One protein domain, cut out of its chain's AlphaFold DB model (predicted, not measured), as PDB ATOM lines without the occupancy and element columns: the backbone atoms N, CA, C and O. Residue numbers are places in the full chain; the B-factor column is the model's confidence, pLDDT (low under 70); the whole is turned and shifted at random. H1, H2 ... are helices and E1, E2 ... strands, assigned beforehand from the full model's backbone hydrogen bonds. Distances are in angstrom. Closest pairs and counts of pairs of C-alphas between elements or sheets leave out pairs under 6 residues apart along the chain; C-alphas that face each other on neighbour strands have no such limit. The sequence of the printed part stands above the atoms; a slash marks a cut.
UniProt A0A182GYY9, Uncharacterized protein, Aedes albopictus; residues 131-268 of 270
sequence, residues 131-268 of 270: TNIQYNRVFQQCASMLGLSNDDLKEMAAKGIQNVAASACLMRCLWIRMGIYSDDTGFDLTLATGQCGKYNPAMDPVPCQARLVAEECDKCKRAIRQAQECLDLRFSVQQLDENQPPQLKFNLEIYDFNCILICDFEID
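AT A GLANCE: This is residues 131 to 268 of the 270 residues of an uncharacterized protein of Aedes albopictus (UniProt A0A182GYY9). A twisted wall of three antiparallel strands, E1 to E3, has helices over one face and its other face bare. H1 and H2 pack on that face, H3 fills the middle of the domain between H1 and H6, and the hairpin H5 and H6 lies toward one end, with H4 near E3. The printed part has 138 residues with six named helices, H1 to H6, and then three named strands in the order E1, E2, E3; the class is mixed, helices and strands. It is compact, with a radius of gyration of the C-alphas of 14.6 A, and spans 45 by 35 by 24 A.

IN THESE COORDINATES: Find C-alpha 132 at (114.860, 151.240, 107.136), where H1, residues 132 to 145, begins its 19.6 A. Next come H2, residues 150 to 159, and H3, residues 165 to 178, 21.0 A long. H4 is residues 189 to 196, H5 residues 206 to 215, and H6 residues 219 to 231, 16.8 A long. E1 is residues 233 to 239, 19.9 A; E2, residues 248 to 256, 24.7 A; and E3, residues 259 to 267, 23.8 A, ending at C-alpha 267 (112.645, 150.834, 114.225).

HOW THE PARTS SIT: Start at the sheet, a meander in which each strand is the antiparallel neighbour of the one before. Look at N 236 and O 251, 3.0 A apart, for E1 and E2, and at N 252 and O 263, 3.0 A, for E2 and E3. H1 and H2 are on the same face, making two layers, helices on one face of a sheet. H1 lies over E3, across the strands at 64 degrees on the local plane; their closest C-alphas are those of Asn 136 and Ile 267, 5.3 A. H2 lies over E1; their closest C-alphas are those of Ala 157 and Val 237, 5.0 A. H4 only grazes the sheet with residues 193 to 196, and H6 with residues 224 to 231. H3 touches H1 at a steep tilt of 51 degrees, opposite ways, closest at the C-alphas of Cys 142 and Cys 173, 5.8 A. With residues 168 to 172 alone H3 touches H6, closest at the C-alphas of Cys 169 and Cys 220, 4.6 A. H5 and H6 form a helical hairpin at a shallow tilt of 32 degrees, closest at the C-alphas of Cys 208 and Cys 230, 5.5 A. Every O i to N i+4 pair is within hydrogen-bond range in H1, H2, H4, H5 and H6; in H3, 9 of 10 are.

THE WHOLE: The two C-alphas farthest apart are those of Pro 207 and Asn 243, 45.9 A. The printed part has no cut, and no link is long. Look for pLDDT under 70 at residues 197 to 202 and 234 to 268; the mean of the printed part is 77.1.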
ATOM      1  N   THR A 131     117.205 153.657 103.528       83.38
ATOM      2  CA  THR A 131     116.519 152.401 103.871       83.38
ATOM      3  C   THR A 131     116.106 152.384 105.341       83.38
ATOM      4  O   THR A 131     116.647 153.146 106.143       83.38
ATOM      5  N   ASN A 132     115.237 151.445 105.729       78.31
ATOM      6  CA  ASN A 132     114.860 151.240 107.136       78.31
ATOM      7  C   ASN A 132     116.085 151.018 108.034       78.31
ATOM      8  O   ASN A 132     116.188 151.616 109.096       78.31
ATOM      9  N   ILE A 133     117.076 150.246 107.576       82.25
ATOM     10  CA  ILE A 133     118.314 150.005 108.336       82.25
ATOM     11  C   ILE A 133     119.096 151.310 108.549       82.25
ATOM     12  O   ILE A 133     119.587 151.574 109.646       82.25
ATOM     13  N   GLN A 134     119.224 152.135 107.504       87.31
ATOM     14  CA  GLN A 134     119.926 153.418 107.602       87.31
ATOM     15  C   GLN A 134     119.184 154.382 108.524       87.31
ATOM     16  O   GLN A 134     119.805 154.991 109.393       87.31
ATOM     17  N   TYR A 135     117.865 154.467 108.376       83.81
ATOM     18  CA  TYR A 135     117.019 155.283 109.230       83.81
ATOM     19  C   TYR A 135     117.117 154.855 110.700       83.81
ATOM     20  O   TYR A 135     117.350 155.701 111.557       83.81
ATOM     21  N   ASN A 136     117.040 153.554 110.998       79.75
ATOM     22  CA  ASN A 136     117.148 153.028 112.365       79.75
ATOM     23  C   ASN A 136     118.473 153.382 113.005       79.75
ATOM     24  O   ASN A 136     118.515 153.845 114.143       79.75
ATOM     25  N   ARG A 137     119.563 153.221 112.252       85.88
ATOM     26  CA  ARG A 137     120.881 153.636 112.711       85.88
ATOM     27  C   ARG A 137     120.897 155.127 113.048       85.88
ATOM     28  O   ARG A 137     121.377 155.490 114.119       85.88
ATOM     29  N   VAL A 138     120.392 155.987 112.162       87.62
ATOM     30  CA  VAL A 138     120.345 157.440 112.401       87.62
ATOM     31  C   VAL A 138     119.489 157.766 113.626       87.62
ATOM     32  O   VAL A 138     119.888 158.571 114.467       87.62
ATOM     33  N   PHE A 139     118.339 157.114 113.763       85.38
ATOM     34  CA  PHE A 139     117.445 157.289 114.896       85.38
ATOM     35  C   PHE A 139     118.118 156.908 116.218       85.38
ATOM     36  O   PHE A 139     118.142 157.716 117.146       85.38
ATOM     37  N   GLN A 140     118.725 155.719 116.296       83.25
ATOM     38  CA  GLN A 140     119.444 155.252 117.486       83.25
ATOM     39  C   GLN A 140     120.607 156.187 117.841       83.25
ATOM     40  O   GLN A 140     120.817 156.515 119.010       83.25
ATOM     41  N   GLN A 141     121.334 156.686 116.837       89.38
ATOM     42  CA  GLN A 141     122.380 157.687 117.043       89.38
ATOM     43  C   GLN A 141     121.812 158.989 117.615       89.38
ATOM     44  O   GLN A 141     122.387 159.545 118.548       89.38
ATOM     45  N   CYS A 142     120.683 159.473 117.096       90.75
ATOM     46  CA  CYS A 142     120.012 160.662 117.615       90.75
ATOM     47  C   CYS A 142     119.504 160.486 119.046       90.75
ATOM     48  O   CYS A 142     119.732 161.368 119.873       90.75
ATOM     49  N   ALA A 143     118.894 159.343 119.361       88.00
ATOM     50  CA  ALA A 143     118.481 159.015 120.719       88.00
ATOM     51  C   ALA A 143     119.682 159.001 121.678       88.00
ATOM     52  O   ALA A 143     119.645 159.652 122.721       88.00
ATOM     53  N   SER A 144     120.786 158.361 121.279       90.19
ATOM     54  CA  SER A 144     122.026 158.317 122.060       90.19
ATOM     55  C   SER A 144     122.645 159.704 122.270       90.19
ATOM     56  O   SER A 144     123.008 160.043 123.395       90.19
ATOM     57  N   MET A 145     122.712 160.543 121.228       91.00
ATOM     58  CA  MET A 145     123.230 161.918 121.332       91.00
ATOM     59  C   MET A 145     122.401 162.792 122.281       91.00
ATOM     60  O   MET A 145     122.945 163.694 122.914       91.00
ATOM     61  N   LEU A 146     121.097 162.529 122.377       91.50
ATOM     62  CA  LEU A 146     120.180 163.226 123.278       91.50
ATOM     63  C   LEU A 146     120.116 162.597 124.679       91.50
ATOM     64  O   LEU A 146     119.418 163.127 125.540       91.50
ATOM     65  N   GLY A 147     120.838 161.497 124.916       91.62
ATOM     66  CA  GLY A 147     120.838 160.787 126.194       91.62
ATOM     67  C   GLY A 147     119.512 160.097 126.521       91.62
ATOM     68  O   GLY A 147     119.210 159.923 127.697       91.62
ATOM     69  N   LEU A 148     118.721 159.732 125.506       87.88
ATOM     70  CA  LEU A 148     117.432 159.067 125.697       87.88
ATOM     71  C   LEU A 148     117.633 157.590 126.040       87.88
ATOM     72  O   LEU A 148     118.371 156.872 125.361       87.88
ATOM     73  N   SER A 149     116.950 157.141 127.084       85.50
ATOM     74  CA  SER A 149     116.859 155.739 127.469       85.50
ATOM     75  C   SER A 149     115.792 155.001 126.656       85.50
ATOM     76  O   SER A 149     114.908 155.607 126.049       85.50
ATOM     77  N   ASN A 150     115.816 153.667 126.690       79.88
ATOM     78  CA  ASN A 150     114.749 152.860 126.089       79.88
ATOM     79  C   ASN A 150     113.375 153.164 126.705       79.88
ATOM     80  O   ASN A 150     112.366 153.062 126.013       79.88
ATOM     81  N   ASP A 151     113.321 153.543 127.983       82.38
ATOM     82  CA  ASP A 151     112.060 153.874 128.646       82.38
ATOM     83  C   ASP A 151     111.517 155.232 128.187       82.38
ATOM     84  O   ASP A 151     110.310 155.346 127.981       82.38
ATOM     85  N   ASP A 152     112.386 156.205 127.888       83.44
ATOM     86  CA  ASP A 152     111.968 157.459 127.247       83.44
ATOM     87  C   ASP A 152     111.329 157.181 125.882       83.44
ATOM     88  O   ASP A 152     110.284 157.731 125.548       83.44
ATOM     89  N   LEU A 153     111.922 156.286 125.087       79.75
ATOM     90  CA  LEU A 153     111.417 155.949 123.752       79.75
ATOM     91  C   LEU A 153     110.090 155.180 123.809       79.75
ATOM     92  O   LEU A 153     109.190 155.451 123.013       79.75
ATOM     93  N   LYS A 154     109.919 154.285 124.791       77.12
ATOM     94  CA  LYS A 154     108.618 153.654 125.075       77.12
ATOM     95  C   LYS A 154     107.577 154.681 125.509       77.12
ATOM     96  O   LYS A 154     106.431 154.604 125.078       77.12
ATOM     97  N   GLU A 155     107.955 155.655 126.335       80.06
ATOM     98  CA  GLU A 155     107.050 156.729 126.742       80.06
ATOM     99  C   GLU A 155     106.597 157.560 125.534       80.06
ATOM    100  O   GLU A 155     105.408 157.865 125.415       80.06
ATOM    101  N   MET A 156     107.506 157.864 124.599       79.38
ATOM    102  CA  MET A 156     107.162 158.520 123.331       79.38
ATOM    103  C   MET A 156     106.182 157.695 122.499       79.38
ATOM    104  O   MET A 156     105.251 158.261 121.928       79.38
ATOM    105  N   ALA A 157     106.361 156.375 122.446       73.00
ATOM    106  CA  ALA A 157     105.438 155.483 121.754       73.00
ATOM    107  C   ALA A 157     104.050 155.462 122.402       73.00
ATOM    108  O   ALA A 157     103.041 155.590 121.715       73.00
ATOM    109  N   ALA A 158     103.998 155.369 123.731       75.62
ATOM    110  CA  ALA A 158     102.750 155.279 124.480       75.62
ATOM    111  C   ALA A 158     101.960 156.598 124.492       75.62
ATOM    112  O   ALA A 158     100.731 156.591 124.424       75.62
ATOM    113  N   LYS A 159     102.649 157.740 124.603       77.38
ATOM    114  CA  LYS A 159     102.014 159.065 124.709       77.38
ATOM    115  C   LYS A 159     101.894 159.787 123.369       77.38
ATOM    116  O   LYS A 159     101.130 160.747 123.276       77.38
ATOM    117  N   GLY A 160     102.620 159.347 122.346       70.75
ATOM    118  CA  GLY A 160     102.785 160.052 121.077       70.75
ATOM    119  C   GLY A 160     103.861 161.143 121.144       70.75
ATOM    120  O   GLY A 160     104.017 161.833 122.154       70.75
ATOM    121  N   ILE A 161     104.571 161.334 120.026       70.69
ATOM    122  CA  ILE A 161     105.694 162.283 119.856       70.69
ATOM    123  C   ILE A 161     105.319 163.704 120.293       70.69
ATOM    124  O   ILE A 161     106.117 164.398 120.912       70.69
ATOM    125  N   GLN A 162     104.096 164.152 120.011       70.56
ATOM    126  CA  GLN A 162     103.645 165.503 120.355       70.56
ATOM    127  C   GLN A 162     103.549 165.767 121.867       70.56
ATOM    128  O   GLN A 162     103.556 166.924 122.283       70.56
ATOM    129  N   ASN A 163     103.461 164.718 122.687       74.44
ATOM    130  CA  ASN A 163     103.204 164.828 124.123       74.44
ATOM    131  C   ASN A 163     104.460 164.630 124.983       74.44
ATOM    132  O   ASN A 163     104.384 164.744 126.207       74.44
ATOM    133  N   VAL A 164     105.615 164.354 124.369       78.81
ATOM    134  CA  VAL A 164     106.885 164.156 125.072       78.81
ATOM    135  C   VAL A 164     107.892 165.200 124.595       78.81
ATOM    136  O   VAL A 164     108.276 165.242 123.430       78.81
ATOM    137  N   ALA A 165     108.351 166.056 125.512       78.00
ATOM    138  CA  ALA A 165     109.212 167.197 125.177       78.00
ATOM    139  C   ALA A 165     110.507 166.785 124.450       78.00
ATOM    140  O   ALA A 165     110.957 167.473 123.532       78.00
ATOM    141  N   ALA A 166     111.078 165.635 124.820       84.25
ATOM    142  CA  ALA A 166     112.284 165.098 124.199       84.25
ATOM    143  C   ALA A 166     112.083 164.681 122.727       84.25
ATOM    144  O   ALA A 166     113.037 164.714 121.944       84.25
ATOM    145  N   SER A 167     110.856 164.352 122.311       84.12
ATOM    146  CA  SER A 167     110.576 163.894 120.949       84.12
ATOM    147  C   SER A 167     110.820 164.977 119.903       84.12
ATOM    148  O   SER A 167     111.293 164.674 118.811       84.12
ATOM    149  N   ALA A 168     110.572 166.247 120.238       89.19
ATOM    150  CA  ALA A 168     110.806 167.354 119.313       89.19
ATOM    151  C   ALA A 168     112.285 167.453 118.906       89.19
ATOM    152  O   ALA A 168     112.614 167.612 117.729       89.19
ATOM    153  N   CYS A 169     113.195 167.299 119.872       92.50
ATOM    154  CA  CYS A 169     114.628 167.308 119.594       92.50
ATOM    155  C   CYS A 169     115.090 166.039 118.871       92.50
ATOM    156  O   CYS A 169     115.978 166.126 118.020       92.50
ATOM    157  N   LEU A 170     114.480 164.888 119.170       89.81
ATOM    158  CA  LEU A 170     114.761 163.630 118.480       89.81
ATOM    159  C   LEU A 170     114.415 163.721 116.990       89.81
ATOM    160  O   LEU A 170     115.271 163.448 116.151       89.81
ATOM    161  N   MET A 171     113.212 164.200 116.659       87.94
ATOM    162  CA  MET A 171     112.780 164.376 115.269       87.94
ATOM    163  C   MET A 171     113.614 165.425 114.534       87.94
ATOM    164  O   MET A 171     114.055 165.186 113.412       87.94
ATOM    165  N   ARG A 172     113.929 166.553 115.188       92.44
ATOM    166  CA  ARG A 172     114.863 167.540 114.632       92.44
ATOM    167  C   ARG A 172     116.213 166.905 114.292       92.44
ATOM    168  O   ARG A 172     116.728 167.125 113.201       92.44
ATOM    169  N   CYS A 173     116.798 166.148 115.222       93.31
ATOM    170  CA  CYS A 173     118.078 165.481 114.992       93.31
ATOM    171  C   CYS A 173     117.999 164.536 113.793       93.31
ATOM    172  O   CYS A 173     118.858 164.588 112.914       93.31
ATOM    173  N   LEU A 174     116.947 163.722 113.744       89.00
ATOM    174  CA  LEU A 174     116.707 162.768 112.677       89.00
ATOM    175  C   LEU A 174     116.650 163.463 111.310       89.00
ATOM    176  O   LEU A 174     117.401 163.083 110.419       89.00
ATOM    177  N   TRP A 175     115.852 164.519 111.139       90.69
ATOM    178  CA  TRP A 175     115.737 165.196 109.840       90.69
ATOM    179  C   TRP A 175     117.000 165.946 109.420       90.69
ATOM    180  O   TRP A 175     117.328 165.957 108.231       90.69
ATOM    181  N   ILE A 176     117.741 166.516 110.379       93.88
ATOM    182  CA  ILE A 176     119.077 167.071 110.112       93.88
ATOM    183  C   ILE A 176     119.991 165.962 109.599       93.88
ATOM    184  O   ILE A 176     120.630 166.121 108.564       93.88
ATOM    185  N   ARG A 177     120.027 164.811 110.281       92.50
ATOM    186  CA  ARG A 177     120.873 163.678 109.889       92.50
ATOM    187  C   ARG A 177     120.443 163.050 108.567       92.50
ATOM    188  O   ARG A 177     121.292 162.618 107.798       92.50
ATOM    189  N   MET A 178     119.155 163.072 108.245       89.75
ATOM    190  CA  MET A 178     118.645 162.686 106.928       89.75
ATOM    191  C   MET A 178     119.032 163.676 105.824       89.75
ATOM    192  O   MET A 178     118.933 163.327 104.650       89.75
ATOM    193  N   GLY A 179     119.473 164.885 106.183       91.12
ATOM    194  CA  GLY A 179     119.838 165.965 105.265       91.12
ATOM    195  C   GLY A 179     118.644 166.694 104.655       91.12
ATOM    196  O   GLY A 179     118.834 167.502 103.755       91.12
ATOM    197  N   ILE A 180     117.424 166.420 105.123       89.25
ATOM    198  CA  ILE A 180     116.192 167.003 104.570       89.25
ATOM    199  C   ILE A 180     115.753 168.272 105.305       89.25
ATOM    200  O   ILE A 180     114.781 168.895 104.894       89.25
ATOM    201  N   TYR A 181     116.426 168.635 106.398       91.94
ATOM    202  CA  TYR A 181     116.087 169.775 107.246       91.94
ATOM    203  C   TYR A 181     117.345 170.512 107.710       91.94
ATOM    204  O   TYR A 181     118.342 169.884 108.070       91.94
ATOM    205  N   SER A 182     117.268 171.840 107.789       94.38
ATOM    206  CA  SER A 182     118.252 172.685 108.468       94.38
ATOM    207  C   SER A 182     117.569 173.652 109.438       94.38
ATOM    208  O   SER A 182     116.416 174.035 109.253       94.38
ATOM    209  N   ASP A 183     118.289 174.094 110.471       94.69
ATOM    210  CA  ASP A 183     117.751 175.097 111.401       94.69
ATOM    211  C   ASP A 183     117.501 176.458 110.754       94.69
ATOM    212  O   ASP A 183     116.696 177.229 111.286       94.69
ATOM    213  N   ASP A 184     118.232 176.760 109.682       91.81
ATOM    214  CA  ASP A 184     118.275 178.080 109.061       91.81
ATOM    215  C   ASP A 184     117.157 178.235 108.026       91.81
ATOM    216  O   ASP A 184     116.538 179.293 107.934       91.81
ATOM    217  N   THR A 185     116.875 177.171 107.269       89.62
ATOM    218  CA  THR A 185     115.923 177.192 106.146       89.62
ATOM    219  C   THR A 185     114.695 176.311 106.359       89.62
ATOM    220  O   THR A 185     113.735 176.429 105.602       89.62
ATOM    221  N   GLY A 186     114.697 175.441 107.371       91.56
ATOM    222  CA  GLY A 186     113.678 174.408 107.543       91.56
ATOM    223  C   GLY A 186     113.895 173.225 106.598       91.56
ATOM    224  O   GLY A 186     115.030 172.894 106.242       91.56
ATOM    225  N   PHE A 187     112.806 172.574 106.204       90.06
ATOM    226  CA  PHE A 187     112.797 171.448 105.282       90.06
ATOM    227  C   PHE A 187     113.100 171.856 103.841       90.06
ATOM    228  O   PHE A 187     112.511 172.793 103.295       90.06
ATOM    229  N   ASP A 188     113.954 171.061 103.202       88.31
ATOM    230  CA  ASP A 188     114.119 171.040 101.756       88.31
ATOM    231  C   ASP A 188     113.097 170.068 101.156       88.31
ATOM    232  O   ASP A 188     113.230 168.846 101.262       88.31
ATOM    233  N   LEU A 189     112.068 170.617 100.509       83.12
ATOM    234  CA  LEU A 189     111.016 169.821  99.882       83.12
ATOM    235  C   LEU A 189     111.517 168.887  98.790       83.12
ATOM    236  O   LEU A 189     110.931 167.824  98.597       83.12
ATOM    237  N   THR A 190     112.571 169.255  98.067       82.75
ATOM    238  CA  THR A 190     113.115 168.408  97.002       82.75
ATOM    239  C   THR A 190     113.734 167.158  97.611       82.75
ATOM    240  O   THR A 190     113.490 166.045  97.142       82.75
ATOM    241  N   LEU A 191     114.490 167.320  98.699       86.38
ATOM    242  CA  LEU A 191     115.115 166.204  99.408       86.38
ATOM    243  C   LEU A 191     114.084 165.374 100.178       86.38
ATOM    244  O   LEU A 191     114.106 164.145 100.100       86.38
ATOM    245  N   ALA A 192     113.133 166.029 100.844       82.06
ATOM    246  CA  ALA A 192     112.024 165.366 101.520       82.06
ATOM    247  C   ALA A 192     111.177 164.549 100.526       82.06
ATOM    248  O   ALA A 192     110.851 163.390 100.801       82.06
ATOM    249  N   THR A 193     110.907 165.105  99.334       77.88
ATOM    250  CA  THR A 193     110.270 164.399  98.205       77.88
ATOM    251  C   THR A 193     111.108 163.212  97.760       77.88
ATOM    252  O   THR A 193     110.589 162.122  97.536       77.88
ATOM    253  N   GLY A 194     112.425 163.396  97.684       80.00
ATOM    254  CA  GLY A 194     113.363 162.329  97.377       80.00
ATOM    255  C   GLY A 194     113.310 161.164  98.366       80.00
ATOM    256  O   GLY A 194     113.523 160.037  97.937       80.00
ATOM    257  N   GLN A 195     113.016 161.406  99.647       80.75
ATOM    258  CA  GLN A 195     112.881 160.360 100.664       80.75
ATOM    259  C   GLN A 195     111.520 159.651 100.605       80.75
ATOM    260  O   GLN A 195     111.479 158.422 100.599       80.75
ATOM    261  N   CYS A 196     110.419 160.408 100.579       70.62
ATOM    262  CA  CYS A 196     109.069 159.883 100.843       70.62
ATOM    263  C   CYS A 196     108.137 159.835  99.618       70.62
ATOM    264  O   CYS A 196     107.046 159.263  99.695       70.62
ATOM    265  N   GLY A 197     108.557 160.380  98.472       66.31
ATOM    266  CA  GLY A 197     107.725 160.572  97.279       66.31
ATOM    267  C   GLY A 197     107.132 161.983  97.179       66.31
ATOM    268  O   GLY A 197     107.411 162.843  98.005       66.31
ATOM    269  N   LYS A 198     106.335 162.238  96.133       62.91
ATOM    270  CA  LYS A 198     105.800 163.570  95.776       62.91
ATOM    271  C   LYS A 198     104.942 164.197  96.874       62.91
ATOM    272  O   LYS A 198     103.907 163.638  97.187       62.91
ATOM    273  N   TYR A 199     105.318 165.380  97.351       63.91
ATOM    274  CA  TYR A 199     104.499 166.237  98.218       63.91
ATOM    275  C   TYR A 199     103.473 167.015  97.388       63.91
ATOM    276  O   TYR A 199     103.673 167.194  96.183       63.91
ATOM    277  N   ASN A 200     102.409 167.513  98.030       61.88
ATOM    278  CA  ASN A 200     101.415 168.355  97.369       61.88
ATOM    279  C   ASN A 200     102.095 169.613  96.783       61.88
ATOM    280  O   ASN A 200     102.524 170.482  97.546       61.88
ATOM    281  N   PRO A 201     102.170 169.759  95.447       58.59
ATOM    282  CA  PRO A 201     102.880 170.866  94.812       58.59
ATOM    283  C   PRO A 201     102.179 172.220  94.998       58.59
ATOM    284  O   PRO A 201     102.779 173.254  94.719       58.59
ATOM    285  N   ALA A 202     100.922 172.239  95.457       63.88
ATOM    286  CA  ALA A 202     100.205 173.471  95.785       63.88
ATOM    287  C   ALA A 202     100.645 174.083  97.130       63.88
ATOM    288  O   ALA A 202     100.250 175.205  97.448       63.88
ATOM    289  N   MET A 203     101.440 173.358  97.921       70.38
ATOM    290  CA  MET A 203     101.955 173.813  99.205       70.38
ATOM    291  C   MET A 203     103.368 174.378  99.015       70.38
ATOM    292  O   MET A 203     104.325 173.626  98.860       70.38
ATOM    293  N   ASP A 204     103.503 175.708  99.027       83.19
ATOM    294  CA  ASP A 204     104.806 176.371  99.173       83.19
ATOM    295  C   ASP A 204     105.085 176.600 100.669       83.19
ATOM    296  O   ASP A 204     104.475 177.485 101.282       83.19
ATOM    297  N   PRO A 205     105.981 175.818 101.299       86.12
ATOM    298  CA  PRO A 205     106.248 175.941 102.718       86.12
ATOM    299  C   PRO A 205     107.186 177.105 103.020       86.12
ATOM    300  O   PRO A 205     107.328 177.450 104.189       86.12
ATOM    301  N   VAL A 206     107.839 177.726 102.028       90.75
ATOM    302  CA  VAL A 206     108.877 178.742 102.266       90.75
ATOM    303  C   VAL A 206     108.360 179.911 103.117       90.75
ATOM    304  O   VAL A 206     108.998 180.212 104.132       90.75
ATOM    305  N   PRO A 207     107.194 180.528 102.826       93.56
ATOM    306  CA  PRO A 207     106.676 181.619 103.651       93.56
ATOM    307  C   PRO A 207     106.339 181.176 105.082       93.56
ATOM    308  O   PRO A 207     106.639 181.884 106.045       93.56
ATOM    309  N   CYS A 208     105.748 179.987 105.235       93.50
ATOM    310  CA  CYS A 208     105.406 179.434 106.544       93.50
ATOM    311  C   CYS A 208     106.661 179.124 107.374       93.50
ATOM    312  O   CYS A 208     106.744 179.496 108.545       93.50
ATOM    313  N   GLN A 209     107.668 178.502 106.760       94.19
ATOM    314  CA  GLN A 209     108.916 178.147 107.421       94.19
ATOM    315  C   GLN A 209     109.689 179.391 107.856       94.19
ATOM    316  O   GLN A 209     110.138 179.432 109.000       94.19
ATOM    317  N   ALA A 210     109.774 180.418 107.000       95.56
ATOM    318  CA  ALA A 210     110.420 181.690 107.320       95.56
ATOM    319  C   ALA A 210     109.747 182.406 108.503       95.56
ATOM    320  O   ALA A 210     110.430 182.905 109.398       95.56
ATOM    321  N   ARG A 211     108.407 182.395 108.555       96.56
ATOM    322  CA  ARG A 211     107.646 182.903 109.705       96.56
ATOM    323  C   ARG A 211     108.026 182.166 110.993       96.56
ATOM    324  O   ARG A 211     108.348 182.806 111.989       96.56
ATOM    325  N   LEU A 212     108.053 180.833 110.969       96.44
ATOM    326  CA  LEU A 212     108.400 180.034 112.149       96.44
ATOM    327  C   LEU A 212     109.864 180.191 112.585       96.44
ATOM    328  O   LEU A 212     110.146 180.111 113.777       96.44
ATOM    329  N   VAL A 213     110.792 180.466 111.660       95.44
ATOM    330  CA  VAL A 213     112.183 180.840 111.990       95.44
ATOM    331  C   VAL A 213     112.240 182.127 112.812       95.44
ATOM    332  O   VAL A 213     113.054 182.210 113.732       95.44
ATOM    333  N   ALA A 214     111.372 183.099 112.525       94.69
ATOM    334  CA  ALA A 214     111.303 184.361 113.259       94.69
ATOM    335  C   ALA A 214     110.535 184.259 114.593       94.69
ATOM    336  O   ALA A 214     110.876 184.958 115.544       94.69
ATOM    337  N   GLU A 215     109.500 183.416 114.667       95.75
ATOM    338  CA  GLU A 215     108.619 183.303 115.841       95.75
ATOM    339  C   GLU A 215     109.121 182.325 116.914       95.75
ATOM    340  O   GLU A 215     108.897 182.553 118.102       95.75
ATOM    341  N   GLU A 216     109.753 181.214 116.518       95.62
ATOM    342  CA  GLU A 216     110.091 180.110 117.420       95.62
ATOM    343  C   GLU A 216     111.607 179.997 117.627       95.62
ATOM    344  O   GLU A 216     112.347 179.492 116.774       95.62
ATOM    345  N   CYS A 217     112.074 180.456 118.791       94.19
ATOM    346  CA  CYS A 217     113.485 180.399 119.177       94.19
ATOM    347  C   CYS A 217     113.943 178.981 119.547       94.19
ATOM    348  O   CYS A 217     115.118 178.647 119.363       94.19
ATOM    349  N   ASP A 218     113.046 178.146 120.081       94.69
ATOM    350  CA  ASP A 218     113.356 176.754 120.394       94.69
ATOM    351  C   ASP A 218     113.424 175.950 119.094       94.69
ATOM    352  O   ASP A 218     112.414 175.600 118.484       94.69
ATOM    353  N   LYS A 219     114.648 175.632 118.668       95.00
ATOM    354  CA  LYS A 219     114.907 174.917 117.413       95.00
ATOM    355  C   LYS A 219     114.191 173.568 117.340       95.00
ATOM    356  O   LYS A 219     113.754 173.181 116.258       95.00
ATOM    357  N   CYS A 220     114.067 172.852 118.458       94.00
ATOM    358  CA  CYS A 220     113.396 171.556 118.487       94.00
ATOM    359  C   CYS A 220     111.892 171.715 118.261       94.00
ATOM    360  O   CYS A 220     111.323 171.031 117.409       94.00
ATOM    361  N   LYS A 221     111.256 172.659 118.965       93.25
ATOM    362  CA  LYS A 221     109.835 172.975 118.748       93.25
ATOM    363  C   LYS A 221     109.587 173.508 117.347       93.25
ATOM    364  O   LYS A 221     108.623 173.099 116.707       93.25
ATOM    365  N   ARG A 222     110.480 174.362 116.845       94.88
ATOM    366  CA  ARG A 222     110.391 174.921 115.496       94.88
ATOM    367  C   ARG A 222     110.357 173.837 114.428       94.88
ATOM    368  O   ARG A 222     109.510 173.917 113.548       94.88
ATOM    369  N   ALA A 223     111.218 172.824 114.528       92.62
ATOM    370  CA  ALA A 223     111.250 171.723 113.567       92.62
ATOM    371  C   ALA A 223     109.900 170.987 113.499       92.62
ATOM    372  O   ALA A 223     109.365 170.767 112.414       92.62
ATOM    373  N   ILE A 224     109.315 170.663 114.659       89.75
ATOM    374  CA  ILE A 224     107.989 170.029 114.737       89.75
ATOM    375  C   ILE A 224     106.902 170.945 114.169       89.75
ATOM    376  O   ILE A 224     106.080 170.495 113.375       89.75
ATOM    377  N   ARG A 225     106.912 172.234 114.527       91.62
ATOM    378  CA  ARG A 225     105.933 173.201 114.015       91.62
ATOM    379  C   ARG A 225     106.044 173.372 112.505       91.62
ATOM    380  O   ARG A 225     105.022 173.413 111.841       91.62
ATOM    381  N   GLN A 226     107.248 173.414 111.941       91.38
ATOM    382  CA  GLN A 226     107.431 173.478 110.488       91.38
ATOM    383  C   GLN A 226     106.895 172.221 109.802       91.38
ATOM    384  O   GLN A 226     106.188 172.326 108.804       91.38
ATOM    385  N   ALA A 227     107.155 171.044 110.369       86.31
ATOM    386  CA  ALA A 227     106.602 169.800 109.859       86.31
ATOM    387  C   ALA A 227     105.060 169.786 109.872       86.31
ATOM    388  O   ALA A 227     104.435 169.421 108.883       86.31
ATOM    389  N   GLN A 228     104.437 170.210 110.969       85.94
ATOM    390  CA  GLN A 228     102.981 170.146 111.134       85.94
ATOM    391  C   GLN A 228     102.249 171.307 110.449       85.94
ATOM    392  O   GLN A 228     101.288 171.089 109.723       85.94
ATOM    393  N   GLU A 229     102.691 172.547 110.666       88.75
ATOM    394  CA  GLU A 229     102.009 173.751 110.178       88.75
ATOM    395  C   GLU A 229     102.328 174.058 108.711       88.75
ATOM    396  O   GLU A 229     101.477 174.608 108.015       88.75
ATOM    397  N   CYS A 230     103.544 173.750 108.242       87.75
ATOM    398  CA  CYS A 230     103.973 174.124 106.891       87.75
ATOM    399  C   CYS A 230     103.905 172.983 105.882       87.75
ATOM    400  O   CYS A 230     103.887 173.268 104.690       87.75
ATOM    401  N   LEU A 231     103.914 171.729 106.345       81.81
ATOM    402  CA  LEU A 231     103.968 170.539 105.493       81.81
ATOM    403  C   LEU A 231     102.813 169.550 105.732       81.81
ATOM    404  O   LEU A 231     102.739 168.546 105.027       81.81
ATOM    405  N   ASP A 232     101.947 169.804 106.723       78.06
ATOM    406  CA  ASP A 232     100.886 168.888 107.191       78.06
ATOM    407  C   ASP A 232     101.393 167.453 107.453       78.06
ATOM    408  O   ASP A 232     100.710 166.454 107.213       78.06
ATOM    409  N   LEU A 233     102.633 167.339 107.946       74.88
ATOM    410  CA  LEU A 233     103.218 166.059 108.327       74.88
ATOM    411  C   LEU A 233     102.594 165.570 109.629       74.88
ATOM    412  O   LEU A 233     102.607 166.264 110.654       74.88
ATOM    413  N   ARG A 234     102.119 164.326 109.608       69.50
ATOM    414  CA  ARG A 234     101.619 163.624 110.785       69.50
ATOM    415  C   ARG A 234     102.577 162.504 111.152       69.50
ATOM    416  O   ARG A 234     103.006 161.719 110.314       69.50
ATOM    417  N   PHE A 235     102.909 162.439 112.432       69.75
ATOM    418  CA  PHE A 235     103.823 161.444 112.973       69.75
ATOM    419  C   PHE A 235     103.045 160.530 113.902       69.75
ATOM    420  O   PHE A 235     102.358 161.014 114.805       69.75
ATOM    421  N   SER A 236     103.171 159.224 113.708       62.97
ATOM    422  CA  SER A 236     102.707 158.248 114.685       62.97
ATOM    423  C   SER A 236     103.837 157.302 115.056       62.97
ATOM    424  O   SER A 236     104.702 156.973 114.245       62.97
ATOM    425  N   VAL A 237     103.847 156.897 116.321       63.47
ATOM    426  CA  VAL A 237     104.730 155.850 116.826       63.47
ATOM    427  C   VAL A 237     103.826 154.735 117.289       63.47
ATOM    428  O   VAL A 237     102.922 154.968 118.089       63.47
ATOM    429  N   GLN A 238     104.036 153.547 116.751       63.56
ATOM    430  CA  GLN A 238     103.289 152.357 117.118       63.56
ATOM    431  C   GLN A 238     104.255 151.354 117.723       63.56
ATOM    432  O   GLN A 238     105.328 151.121 117.178       63.56
ATOM    433  N   GLN A 239     103.881 150.751 118.843       61.56
ATOM    434  CA  GLN A 239     104.582 149.577 119.339       61.56
ATOM    435  C   GLN A 239     104.107 148.358 118.539       61.56
ATOM    436  O   GLN A 239     102.902 148.146 118.412       61.56
ATOM    437  N   LEU A 240     105.041 147.602 117.957       57.81
ATOM    438  CA  LEU A 240     104.733 146.462 117.088       57.81
ATOM    439  C   LEU A 240     104.461 145.172 117.876       57.81
ATOM    440  O   LEU A 240     103.619 144.383 117.455       57.81
ATOM    441  N   ASP A 241     105.112 144.981 119.029       58.06
ATOM    442  CA  ASP A 241     104.851 143.863 119.947       58.06
ATOM    443  C   ASP A 241     105.151 144.268 121.410       58.06
ATOM    444  O   ASP A 241     106.119 144.979 121.701       58.06
ATOM    445  N   GLU A 242     104.304 143.828 122.345       53.28
ATOM    446  CA  GLU A 242     104.500 143.983 123.796       53.28
ATOM    447  C   GLU A 242     105.403 142.882 124.390       53.28
ATOM    448  O   GLU A 242     105.959 143.073 125.470       53.28
ATOM    449  N   ASN A 243     105.577 141.747 123.695       49.72
ATOM    450  CA  ASN A 243     106.240 140.541 124.215       49.72
ATOM    451  C   ASN A 243     107.665 140.296 123.676       49.72
ATOM    452  O   ASN A 243     108.306 139.311 124.048       49.72
ATOM    453  N   GLN A 244     108.178 141.181 122.824       51.97
ATOM    454  CA  GLN A 244     109.556 141.190 122.317       51.97
ATOM    455  C   GLN A 244     110.287 142.451 122.823       51.97
ATOM    456  O   GLN A 244     109.627 143.339 123.375       51.97
ATOM    457  N   PRO A 245     111.635 142.574 122.718       51.44
ATOM    458  CA  PRO A 245     112.276 143.882 122.889       51.44
ATOM    459  C   PRO A 245     111.479 144.925 122.090       51.44
ATOM    460  O   PRO A 245     111.028 144.607 120.992       51.44
ATOM    461  N   PRO A 246     111.212 146.112 122.659       52.28
ATOM    462  CA  PRO A 246     110.169 147.003 122.165       52.28
ATOM    463  C   PRO A 246     110.482 147.417 120.728       52.28
ATOM    464  O   PRO A 246     111.307 148.292 120.534       52.28
ATOM    465  N   GLN A 247     109.848 146.812 119.728       55.72
ATOM    466  CA  GLN A 247     109.946 147.270 118.345       55.72
ATOM    467  C   GLN A 247     108.977 148.441 118.177       55.72
ATOM    468  O   GLN A 247     107.780 148.298 118.450       55.72
ATOM    469  N   LEU A 248     109.478 149.613 117.777       57.94
ATOM    470  CA  LEU A 248     108.634 150.780 117.514       57.94
ATOM    471  C   LEU A 248     108.615 151.059 116.016       57.94
ATOM    472  O   LEU A 248     109.644 151.316 115.403       57.94
ATOM    473  N   LYS A 249     107.435 151.101 115.419       61.28
ATOM    474  CA  LYS A 249     107.254 151.624 114.071       61.28
ATOM    475  C   LYS A 249     107.036 153.128 114.146       61.28
ATOM    476  O   LYS A 249     106.082 153.580 114.778       61.28
ATOM    477  N   PHE A 250     107.908 153.898 113.508       58.88
ATOM    478  CA  PHE A 250     107.709 155.328 113.314       58.88
ATOM    479  C   PHE A 250     107.120 155.531 111.925       58.88
ATOM    480  O   PHE A 250     107.811 155.411 110.913       58.88
ATOM    481  N   ASN A 251     105.832 155.853 111.882       57.19
ATOM    482  CA  ASN A 251     105.169 156.177 110.634       57.19
ATOM    483  C   ASN A 251     105.210 157.692 110.451       57.19
ATOM    484  O   ASN A 251     104.725 158.457 111.292       57.19
ATOM    485  N   LEU A 252     105.788 158.118 109.334       55.28
ATOM    486  CA  LEU A 252     105.589 159.457 108.812       55.28
ATOM    487  C   LEU A 252     104.480 159.393 107.766       55.28
ATOM    488  O   LEU A 252     104.674 158.867 106.669       55.28
ATOM    489  N   GLU A 253     103.316 159.921 108.127       53.00
ATOM    490  CA  GLU A 253     102.151 160.013 107.258       53.00
ATOM    491  C   GLU A 253     102.039 161.433 106.707       53.00
ATOM    492  O   GLU A 253     101.997 162.415 107.452       53.00
ATOM    493  N   ILE A 254     101.950 161.539 105.387       48.66
ATOM    494  CA  ILE A 254     101.632 162.786 104.693       48.66
ATOM    495  C   ILE A 254     100.337 162.541 103.936       48.66
ATOM    496  O   ILE A 254     100.257 161.642 103.091       48.66
ATOM    497  N   TYR A 255      99.314 163.324 104.256       41.19
ATOM    498  CA  TYR A 255      98.024 163.241 103.594       41.19
ATOM    499  C   TYR A 255      98.016 164.221 102.420       41.19
ATOM    500  O   TYR A 255      97.854 165.421 102.613       41.19
ATOM    501  N   ASP A 256      98.178 163.717 101.195       36.19
ATOM    502  CA  ASP A 256      97.768 164.454  99.998       36.19
ATOM    503  C   ASP A 256      96.422 163.897  99.514       36.19
ATOM    504  O   ASP A 256      96.173 162.691  99.588       36.19
ATOM    505  N   PHE A 257      95.547 164.768  99.008       34.03
ATOM    506  CA  PHE A 257      94.131 164.517  98.703       34.03
ATOM    507  C   PHE A 257      93.872 163.344  97.733       34.03
ATOM    508  O   PHE A 257      92.722 162.946  97.574       34.03
ATOM    509  N   ASN A 258      94.912 162.760  97.122       33.72
ATOM    510  CA  ASN A 258      94.835 161.579  96.254       33.72
ATOM    511  C   ASN A 258      95.911 160.498  96.516       33.72
ATOM    512  O   ASN A 258      95.938 159.495  95.800       33.72
ATOM    513  N   CYS A 259      96.802 160.658  97.504       34.31
ATOM    514  CA  CYS A 259      97.818 159.658  97.850       34.31
ATOM    515  C   CYS A 259      98.284 159.819  99.301       34.31
ATOM    516  O   CYS A 259      98.801 160.865  99.681       34.31
ATOM    517  N   ILE A 260      98.186 158.745 100.088       37.72
ATOM    518  CA  ILE A 260      98.897 158.659 101.366       37.72
ATOM    519  C   ILE A 260     100.376 158.426 101.025       37.72
ATOM    520  O   ILE A 260     100.741 157.393 100.443       37.72
ATOM    521  N   LEU A 261     101.241 159.394 101.331       44.91
ATOM    522  CA  LEU A 261     102.680 159.142 101.349       44.91
ATOM    523  C   LEU A 261     102.982 158.576 102.727       44.91
ATOM    524  O   LEU A 261     102.896 159.276 103.733       44.91
ATOM    525  N   ILE A 262     103.286 157.286 102.753       49.53
ATOM    526  CA  ILE A 262     103.712 156.602 103.958       49.53
ATOM    527  C   ILE A 262     105.226 156.443 103.849       49.53
ATOM    528  O   ILE A 262     105.720 155.638 103.059       49.53
ATOM    529  N   CYS A 263     105.958 157.246 104.611       59.59
ATOM    530  CA  CYS A 263     107.332 156.934 104.964       59.59
ATOM    531  C   CYS A 263     107.262 156.025 106.194       59.59
ATOM    532  O   CYS A 263     107.286 156.488 107.333       59.59
ATOM    533  N   ASP A 264     107.069 154.731 105.944       56.84
ATOM    534  CA  ASP A 264     107.078 153.715 106.990       56.84
ATOM    535  C   ASP A 264     108.526 153.397 107.335       56.84
ATOM    536  O   ASP A 264     109.214 152.718 106.571       56.84
ATOM    537  N   PHE A 265     108.980 153.869 108.492       57.97
ATOM    538  CA  PHE A 265     110.250 153.443 109.046       57.97
ATOM    539  C   PHE A 265     109.997 152.545 110.252       57.97
ATOM    540  O   PHE A 265     109.449 152.949 111.278       57.97
ATOM    541  N   GLU A 266     110.396 151.291 110.123       55.62
ATOM    542  CA  GLU A 266     110.316 150.321 111.205       55.62
ATOM    543  C   GLU A 266     111.597 150.366 112.026       55.62
ATOM    544  O   GLU A 266     112.651 150.052 111.478       55.62
ATOM    545  N   ILE A 267     111.506 150.743 113.309       54.69
ATOM    546  CA  ILE A 267     112.645 150.834 114.225       54.69
ATOM    547  C   ILE A 267     112.720 149.600 115.109       54.69
ATOM    548  O   ILE A 267     111.854 149.355 115.952       54.69
ATOM    549  N   ASP A 268     113.816 148.865 114.949       54.25
ATOM    550  CA  ASP A 268     114.167 147.763 115.834       54.25
ATOM    551  C   ASP A 268     115.115 148.242 116.947       54.25
ATOM    552  O   ASP A 268     116.065 148.997 116.703       54.25
TER     553      ASP A 268